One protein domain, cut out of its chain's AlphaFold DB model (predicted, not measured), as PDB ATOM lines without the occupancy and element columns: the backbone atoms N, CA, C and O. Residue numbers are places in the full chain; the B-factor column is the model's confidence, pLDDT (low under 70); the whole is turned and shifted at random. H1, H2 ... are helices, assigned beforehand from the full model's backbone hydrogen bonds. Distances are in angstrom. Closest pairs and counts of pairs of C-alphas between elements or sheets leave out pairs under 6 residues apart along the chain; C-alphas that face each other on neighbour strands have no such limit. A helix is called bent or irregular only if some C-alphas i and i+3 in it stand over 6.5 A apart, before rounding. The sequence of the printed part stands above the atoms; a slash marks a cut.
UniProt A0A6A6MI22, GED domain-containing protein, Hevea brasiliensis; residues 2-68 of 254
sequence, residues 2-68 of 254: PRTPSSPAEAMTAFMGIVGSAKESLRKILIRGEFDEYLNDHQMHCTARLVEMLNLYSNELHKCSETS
ATOM      1  N   PRO A   2     197.544 175.930 289.729       45.34
ATOM      2  CA  PRO A   2     196.812 176.010 290.991       45.34
ATOM      3  C   PRO A   2     196.878 177.442 291.532       45.34
ATOM      4  O   PRO A   2     197.924 178.085 291.438       45.34
ATOM      5  N   ARG A   3     195.763 177.961 292.051       57.88
ATOM      6  CA  ARG A   3     195.735 179.279 292.696       57.88
ATOM      7  C   ARG A   3     196.443 179.166 294.044       57.88
ATOM      8  O   ARG A   3     196.150 178.253 294.809       57.88
ATOM      9  N   THR A   4     197.386 180.060 294.321       65.00
ATOM     10  CA  THR A   4     197.978 180.181 295.658       65.00
ATOM     11  C   THR A   4     196.902 180.665 296.630       65.00
ATOM     12  O   THR A   4     196.244 181.656 296.299       65.00
ATOM     13  N   PRO A   5     196.714 180.009 297.789       68.56
ATOM     14  CA  PRO A   5     195.718 180.436 298.762       68.56
ATOM     15  C   PRO A   5     196.036 181.858 299.230       68.56
ATOM     16  O   PRO A   5     197.170 182.174 299.589       68.56
ATOM     17  N   SER A   6     195.030 182.724 299.181       74.12
ATOM     18  CA  SER A   6     195.140 184.155 299.474       74.12
ATOM     19  C   SER A   6     194.981 184.481 300.961       74.12
ATOM     20  O   SER A   6     195.252 185.606 301.378       74.12
ATOM     21  N   SER A   7     194.561 183.503 301.771       82.06
ATOM     22  CA  SER A   7     194.369 183.645 303.215       82.06
ATOM     23  C   SER A   7     194.630 182.333 303.974       82.06
ATOM     24  O   SER A   7     194.493 181.256 303.383       82.06
ATOM     25  N   PRO A   8     194.933 182.395 305.288       79.31
ATOM     26  CA  PRO A   8     195.043 181.211 306.148       79.31
ATOM     27  C   PRO A   8     193.791 180.329 306.142       79.31
ATOM     28  O   PRO A   8     193.890 179.104 306.163       79.31
ATOM     29  N   ALA A   9     192.605 180.936 306.033       81.75
ATOM     30  CA  ALA A   9     191.344 180.207 305.926       81.75
ATOM     31  C   ALA A   9     191.258 179.392 304.623       81.75
ATOM     32  O   ALA A   9     190.909 178.213 304.654       81.75
ATOM     33  N   GLU A  10     191.634 179.988 303.486       83.38
ATOM     34  CA  GLU A  10     191.657 179.300 302.188       83.38
ATOM     35  C   GLU A  10     192.702 178.171 302.167       83.38
ATOM     36  O   GLU A  10     192.428 177.080 301.664       83.38
ATOM     37  N   ALA A  11     193.871 178.396 302.777       82.88
ATOM     38  CA  ALA A  11     194.897 177.370 302.935       82.88
ATOM     39  C   ALA A  11     194.420 176.205 303.814       82.88
ATOM     40  O   ALA A  11     194.628 175.048 303.451       82.88
ATOM     41  N   MET A  12     193.722 176.490 304.917       83.44
ATOM     42  CA  MET A  12     193.135 175.464 305.781       83.44
ATOM     43  C   MET A  12     192.070 174.645 305.041       83.44
ATOM     44  O   MET A  12     192.059 173.419 305.131       83.44
ATOM     45  N   THR A  13     191.206 175.288 304.248       87.06
ATOM     46  CA  THR A  13     190.226 174.576 303.411       87.06
ATOM     47  C   THR A  13     190.906 173.664 302.388       87.06
ATOM     48  O   THR A  13     190.534 172.495 302.269       87.06
ATOM     49  N   ALA A  14     191.925 174.160 301.679       87.06
ATOM     50  CA  ALA A  14     192.674 173.358 300.712       87.06
ATOM     51  C   ALA A  14     193.385 172.173 301.388       87.06
ATOM     52  O   ALA A  14     193.310 171.044 300.902       87.06
ATOM     53  N   PHE A  15     194.014 172.413 302.539       86.00
ATOM     54  CA  PHE A  15     194.678 171.385 303.332       86.00
ATOM     55  C   PHE A  15     193.702 170.294 303.793       86.00
ATOM     56  O   PHE A  15     193.968 169.110 303.589       86.00
ATOM     57  N   MET A  16     192.540 170.669 304.336       88.75
ATOM     58  CA  MET A  16     191.503 169.709 304.728       88.75
ATOM     59  C   MET A  16     191.007 168.877 303.536       88.75
ATOM     60  O   MET A  16     190.783 167.675 303.676       88.75
ATOM     61  N   GLY A  17     190.909 169.476 302.343       90.94
ATOM     62  CA  GLY A  17     190.611 168.753 301.103       90.94
ATOM     63  C   GLY A  17     191.681 167.717 300.730       90.94
ATOM     64  O   GLY A  17     191.350 166.595 300.334       90.94
ATOM     65  N   ILE A  18     192.964 168.054 300.911       90.12
ATOM     66  CA  ILE A  18     194.089 167.126 300.702       90.12
ATOM     67  C   ILE A  18     194.029 165.975 301.711       90.12
ATOM     68  O   ILE A  18     194.116 164.817 301.307       90.12
ATOM     69  N   VAL A  19     193.826 166.265 303.000       89.69
ATOM     70  CA  VAL A  19     193.703 165.236 304.050       89.69
ATOM     71  C   VAL A  19     192.534 164.297 303.755       89.69
ATOM     72  O   VAL A  19     192.698 163.080 303.841       89.69
ATOM     73  N   GLY A  20     191.380 164.832 303.346       91.62
ATOM     74  CA  GLY A  20     190.224 164.030 302.944       91.62
ATOM     75  C   GLY A  20     190.522 163.115 301.752       91.62
ATOM     76  O   GLY A  20     190.200 161.927 301.788       91.62
ATOM     77  N   SER A  21     191.207 163.639 300.732       91.25
ATOM     78  CA  SER A  21     191.605 162.869 299.544       91.25
ATOM     79  C   SER A  21     192.621 161.771 299.880       91.25
ATOM     80  O   SER A  21     192.488 160.632 299.426       91.25
ATOM     81  N   ALA A  22     193.606 162.079 300.729       90.50
ATOM     82  CA  ALA A  22     194.590 161.114 301.215       90.50
ATOM     83  C   ALA A  22     193.927 160.005 302.048       90.50
ATOM     84  O   ALA A  22     194.209 158.826 301.845       90.50
ATOM     85  N   LYS A  23     192.994 160.366 302.938       92.31
ATOM     86  CA  LYS A  23     192.217 159.421 303.750       92.31
ATOM     87  C   LYS A  23     191.395 158.462 302.887       92.31
ATOM     88  O   LYS A  23     191.396 157.262 303.157       92.31
ATOM     89  N   GLU A  24     190.715 158.958 301.851       91.44
ATOM     90  CA  GLU A  24     189.963 158.088 300.937       91.44
ATOM     91  C   GLU A  24     190.896 157.185 300.125       91.44
ATOM     92  O   GLU A  24     190.622 155.995 299.997       91.44
ATOM     93  N   SER A  25     192.037 157.706 299.667       89.19
ATOM     94  CA  SER A  25     193.046 156.900 298.963       89.19
ATOM     95  C   SER A  25     193.555 155.750 299.841       89.19
ATOM     96  O   SER A  25     193.575 154.597 299.415       89.19
ATOM     97  N   LEU A  26     193.873 156.025 301.112       88.69
ATOM     98  CA  LEU A  26     194.272 154.993 302.074       88.69
ATOM     99  C   LEU A  26     193.145 153.998 302.367       88.69
ATOM    100  O   LEU A  26     193.413 152.814 302.550       88.69
ATOM    101  N   ARG A  27     191.883 154.439 302.392       89.69
ATOM    102  CA  ARG A  27     190.734 153.542 302.569       89.69
ATOM    103  C   ARG A  27     190.593 152.576 301.395       89.69
ATOM    104  O   ARG A  27     190.424 151.380 301.630       89.69
ATOM    105  N   LYS A  28     190.685 153.074 300.161       86.75
ATOM    106  CA  LYS A  28     190.661 152.239 298.955       86.75
ATOM    107  C   LYS A  28     191.762 151.187 299.009       86.75
ATOM    108  O   LYS A  28     191.483 149.994 298.960       86.75
ATOM    109  N   ILE A  29     192.989 151.629 299.256       84.12
ATOM    110  CA  ILE A  29     194.180 150.793 299.130       84.12
ATOM    111  C   ILE A  29     194.363 149.823 300.315       84.12
ATOM    112  O   ILE A  29     194.672 148.653 300.106       84.12
ATOM    113  N   LEU A  30     194.185 150.279 301.562       82.88
ATOM    114  CA  LEU A  30     194.494 149.485 302.765       82.88
ATOM    115  C   LEU A  30     193.297 148.731 303.347       82.88
ATOM    116  O   LEU A  30     193.498 147.761 304.073       82.88
ATOM    117  N   ILE A  31     192.068 149.191 303.093       84.44
ATOM    118  CA  ILE A  31     190.858 148.610 303.698       84.44
ATOM    119  C   ILE A  31     190.041 147.861 302.650       84.44
ATOM    120  O   ILE A  31     189.633 146.732 302.900       84.44
ATOM    121  N   ARG A  32     189.790 148.480 301.490       86.44
ATOM    122  CA  ARG A  32     188.984 147.859 300.427       86.44
ATOM    123  C   ARG A  32     189.804 146.986 299.478       86.44
ATOM    124  O   ARG A  32     189.229 146.139 298.808       86.44
ATOM    125  N   GLY A  33     191.125 147.170 299.440       79.62
ATOM    126  CA  GLY A  33     191.987 146.496 298.469       79.62
ATOM    127  C   GLY A  33     191.675 146.915 297.029       79.62
ATOM    128  O   GLY A  33     191.855 146.124 296.115       79.62
ATOM    129  N   GLU A  34     191.171 148.131 296.825       82.81
ATOM    130  CA  GLU A  34     190.916 148.711 295.507       82.81
ATOM    131  C   GLU A  34     192.219 149.319 294.971       82.81
ATOM    132  O   GLU A  34     192.765 150.258 295.557       82.81
ATOM    133  N   PHE A  35     192.721 148.779 293.859       72.94
ATOM    134  CA  PHE A  35     193.962 149.218 293.202       72.94
ATOM    135  C   PHE A  35     193.808 149.384 291.682       72.94
ATOM    136  O   PHE A  35     194.802 149.453 290.963       72.94
ATOM    137  N   ASP A  36     192.572 149.513 291.189       78.56
ATOM    138  CA  ASP A  36     192.266 149.734 289.765       78.56
ATOM    139  C   ASP A  36     192.940 151.002 289.211       78.56
ATOM    140  O   ASP A  36     193.308 151.077 288.042       78.56
ATOM    141  N   GLU A  37     193.161 151.993 290.077       75.12
ATOM    142  CA  GLU A  37     193.873 153.235 289.756       75.12
ATOM    143  C   GLU A  37     195.393 153.029 289.570       75.12
ATOM    144  O   GLU A  37     196.065 153.891 289.007       75.12
ATOM    145  N   TYR A  38     195.938 151.882 289.996       74.38
ATOM    146  CA  TYR A  38     197.378 151.601 290.060       74.38
ATOM    147  C   TYR A  38     197.756 150.236 289.459       74.38
ATOM    148  O   TYR A  38     198.702 149.585 289.907       74.38
ATOM    149  N   LEU A  39     197.045 149.787 288.420       74.81
ATOM    150  CA  LEU A  39     197.251 148.464 287.809       74.81
ATOM    151  C   LEU A  39     198.713 148.184 287.412       74.81
ATOM    152  O   LEU A  39     199.196 147.075 287.627       74.81
ATOM    153  N   ASN A  40     199.421 149.193 286.891       77.81
ATOM    154  CA  ASN A  40     200.811 149.073 286.427       77.81
ATOM    155  C   ASN A  40     201.859 149.468 287.482       77.81
ATOM    156  O   ASN A  40     203.055 149.347 287.223       77.81
ATOM    157  N   ASP A  41     201.435 149.965 288.646       79.12
ATOM    158  CA  ASP A  41     202.335 150.322 289.741       79.12
ATOM    159  C   ASP A  41     202.208 149.291 290.862       79.12
ATOM    160  O   ASP A  41     201.452 149.444 291.824       79.12
ATOM    161  N   HIS A  42     202.990 148.218 290.739       73.50
ATOM    162  CA  HIS A  42     203.042 147.147 291.732       73.50
ATOM    163  C   HIS A  42     203.443 147.642 293.133       73.50
ATOM    164  O   HIS A  42     203.128 146.983 294.124       73.50
ATOM    165  N   GLN A  43     204.083 148.816 293.261       72.12
ATOM    166  CA  GLN A  43     204.386 149.381 294.577       72.12
ATOM    167  C   GLN A  43     203.139 149.874 295.317       72.12
ATOM    168  O   GLN A  43     203.189 150.017 296.542       72.12
ATOM    169  N   MET A  44     202.036 150.107 294.608       70.44
ATOM    170  CA  MET A  44     200.764 150.562 295.174       70.44
ATOM    171  C   MET A  44     199.802 149.405 295.476       70.44
ATOM    172  O   MET A  44     198.695 149.626 295.968       70.44
ATOM    173  N   HIS A  45     200.222 148.153 295.254       76.25
ATOM    174  CA  HIS A  45     199.453 146.950 295.593       76.25
ATOM    175  C   HIS A  45     199.624 146.633 297.084       76.25
ATOM    176  O   HIS A  45     200.247 145.645 297.478       76.25
ATOM    177  N   CYS A  46     199.121 147.514 297.949       69.88
ATOM    178  CA  CYS A  46     199.465 147.502 299.371       69.88
ATOM    179  C   CYS A  46     199.097 146.212 300.109       69.88
ATOM    180  O   CYS A  46     199.806 145.857 301.045       69.88
ATOM    181  N   THR A  47     198.060 145.477 299.696       69.56
ATOM    182  CA  THR A  47     197.768 144.151 300.265       69.56
ATOM    183  C   THR A  47     198.914 143.170 300.004       69.56
ATOM    184  O   THR A  47     199.349 142.491 300.931       69.56
ATOM    185  N   ALA A  48     199.457 143.138 298.782       72.62
ATOM    186  CA  ALA A  48     200.600 142.291 298.438       72.62
ATOM    187  C   ALA A  48     201.860 142.709 299.211       72.62
ATOM    188  O   ALA A  48     202.527 141.871 299.812       72.62
ATOM    189  N   ARG A  49     202.129 144.017 299.306       77.25
ATOM    190  CA  ARG A  49     203.268 144.534 300.084       77.25
ATOM    191  C   ARG A  49     203.146 144.268 301.578       77.25
ATOM    192  O   ARG A  49     204.145 143.975 302.226       77.25
ATOM    193  N   LEU A  50     201.943 144.365 302.142       74.81
ATOM    194  CA  LEU A  50     201.714 144.020 303.543       74.81
ATOM    195  C   LEU A  50     202.010 142.536 303.778       74.81
ATOM    196  O   LEU A  50     202.673 142.206 304.757       74.81
ATOM    197  N   VAL A  51     201.583 141.656 302.867       76.31
ATOM    198  CA  VAL A  51     201.923 140.226 302.915       76.31
ATOM    199  C   VAL A  51     203.438 140.021 302.849       76.31
ATOM    200  O   VAL A  51     203.979 139.279 303.665       76.31
ATOM    201  N   GLU A  52     204.148 140.706 301.950       81.81
ATOM    202  CA  GLU A  52     205.614 140.656 301.885       81.81
ATOM    203  C   GLU A  52     206.272 141.123 303.189       81.81
ATOM    204  O   GLU A  52     207.148 140.434 303.710       81.81
ATOM    205  N   MET A  53     205.829 142.248 303.759       80.50
ATOM    206  CA  MET A  53     206.342 142.757 305.035       80.50
ATOM    207  C   MET A  53     206.087 141.781 306.187       80.50
ATOM    208  O   MET A  53     206.979 141.556 307.003       80.50
ATOM    209  N   LEU A  54     204.899 141.173 306.249       76.44
ATOM    210  CA  LEU A  54     204.569 140.163 307.256       76.44
ATOM    211  C   LEU A  54     205.409 138.894 307.079       76.44
ATOM    212  O   LEU A  54     205.873 138.334 308.070       76.44
ATOM    213  N   ASN A  55     205.663 138.472 305.839       80.06
ATOM    214  CA  ASN A  55     206.543 137.342 305.543       80.06
ATOM    215  C   ASN A  55     207.995 137.640 305.944       80.06
ATOM    216  O   ASN A  55     208.650 136.792 306.549       80.06
ATOM    217  N   LEU A  56     208.501 138.842 305.651       83.31
ATOM    218  CA  LEU A  56     209.826 139.284 306.095       83.31
ATOM    219  C   LEU A  56     209.923 139.277 307.621       83.31
ATOM    220  O   LEU A  56     210.853 138.686 308.164       83.31
ATOM    221  N   TYR A  57     208.929 139.839 308.307       73.69
ATOM    222  CA  TYR A  57     208.881 139.846 309.766       73.69
ATOM    223  C   TYR A  57     208.795 138.429 310.356       73.69
ATOM    224  O   TYR A  57     209.495 138.109 311.312       73.69
ATOM    225  N   SER A  58     207.998 137.537 309.760       76.06
ATOM    226  CA  SER A  58     207.950 136.121 310.143       76.06
ATOM    227  C   SER A  58     209.321 135.453 309.990       76.06
ATOM    228  O   SER A  58     209.774 134.768 310.907       76.06
ATOM    229  N   ASN A  59     210.026 135.710 308.884       78.69
ATOM    230  CA  ASN A  59     211.381 135.207 308.668       78.69
ATOM    231  C   ASN A  59     212.378 135.752 309.701       78.69
ATOM    232  O   ASN A  59     213.262 135.018 310.141       78.69
ATOM    233  N   GLU A  60     212.261 137.022 310.089       80.06
ATOM    234  CA  GLU A  60     213.077 137.628 311.148       80.06
ATOM    235  C   GLU A  60     212.796 136.993 312.514       80.06
ATOM    236  O   GLU A  60     213.735 136.642 313.226       80.06
ATOM    237  N   LEU A  61     211.524 136.758 312.850       71.00
ATOM    238  CA  LEU A  61     211.140 136.059 314.078       71.00
ATOM    239  C   LEU A  61     211.682 134.627 314.118       71.00
ATOM    240  O   LEU A  61     212.198 134.205 315.148       71.00
ATOM    241  N   HIS A  62     211.626 133.895 313.003       68.44
ATOM    242  CA  HIS A  62     212.189 132.546 312.915       68.44
ATOM    243  C   HIS A  62     213.717 132.514 313.053       68.44
ATOM    244  O   HIS A  62     214.263 131.502 313.489       68.44
ATOM    245  N   LYS A  63     214.407 133.608 312.710       73.75
ATOM    246  CA  LYS A  63     215.853 133.773 312.931       73.75
ATOM    247  C   LYS A  63     216.189 134.192 314.364       73.75
ATOM    248  O   LYS A  63     217.332 134.039 314.782       73.75
ATOM    249  N   CYS A  64     215.217 134.713 315.110       53.38
ATOM    250  CA  CYS A  64     215.399 135.202 316.468       53.38
ATOM    251  C   CYS A  64     215.226 134.065 317.489       53.38
ATOM    252  O   CYS A  64     214.232 133.987 318.209       53.38
ATOM    253  N   SER A  65     216.210 133.167 317.568       52.81
ATOM    254  CA  SER A  65     216.457 132.406 318.793       52.81
ATOM    255  C   SER A  65     217.365 133.253 319.687       52.81
ATOM    256  O   SER A  65     218.558 133.356 319.421       52.81
ATOM    257  N   GLU A  66     216.770 133.865 320.714       55.66
ATOM    258  CA  GLU A  66     217.428 134.616 321.797       55.66
ATOM    259  C   GLU A  66     218.075 135.958 321.413       55.66
ATOM    260  O   GLU A  66     219.269 136.036 321.144       55.66
ATOM    261  N   THR A  67     217.341 137.072 321.540       41.12
ATOM    262  CA  THR A  67     217.887 138.259 322.230       41.12
ATOM    263  C   THR A  67     216.812 139.240 322.698       41.12
ATOM    264  O   THR A  67     215.756 139.425 322.102       41.12
ATOM    265  N   SER A  68     217.133 139.836 323.839       47.12
ATOM    266  CA  SER A  68     216.381 140.714 324.723       47.12
ATOM    267  C   SER A  68     215.904 142.043 324.131       47.12
ATOM    268  O   SER A  68     216.587 142.693 323.344       47.12
TER     269      SER A  68
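Overview. This is residues 2 to 68 of the 254 residues of the protein "GED domain-containing protein" of Hevea brasiliensis (UniProt A0A6A6MI22). Two helices, H1 and H2, meet near their ends as a wide, open V, and the link of residues 33 to 45 makes a loop at the corner. The far parts of both arms stand free, among them residues 15 to 24 of H1 and residues 51 to 68, of which 51 to 63 belong to H2. The printed part has 67 residues, with H1 then H2 along the chain and no named strand, and its class is all helix. It is extended, with a radius of gyration of the C-alphas of 19.1 A, and flat, spanning 59 by 35 by 18 A.

Along the chain. Find C-alpha 8 at (195.043, 181.211, 306.148); from there H1, the longest helix, runs through residues 8 to 32 over 34.4 A. It is neither bent nor irregular, but only just: C-alphas 29 and 32 are 6.1 A apart. H2, residues 46 to 63, begins at C-alpha 46, (199.465, 147.502, 299.371), and runs 25.3 A to C-alpha 63 at (215.853, 133.773, 312.931).

Arrangement. Start from H1 and look at its residues 29 to 30, which alone touch H2, at residues 46 to 47 alone. The closest C-alphas of the two helices, those of Ile 29 and Cys 46, are 6.2 A apart. The helices run the same way at a steep tilt of 67 degrees, only just short of about perpendicular. Their centres are 28.5 A apart. In H1 and H2 every O i to N i+4 pair is within hydrogen-bond range.

Size, cuts and confidence. The two C-alphas farthest apart, those of Ser 6 and Ser 65, are 59.2 A apart. The printed part has no cut, and the link from H1 to H2, 13 residues, is long. The mean pLDDT of the printed part is 77.2; look for values under 70 at residues 2 to 5, 46 to 47, 62 and 64 to 68.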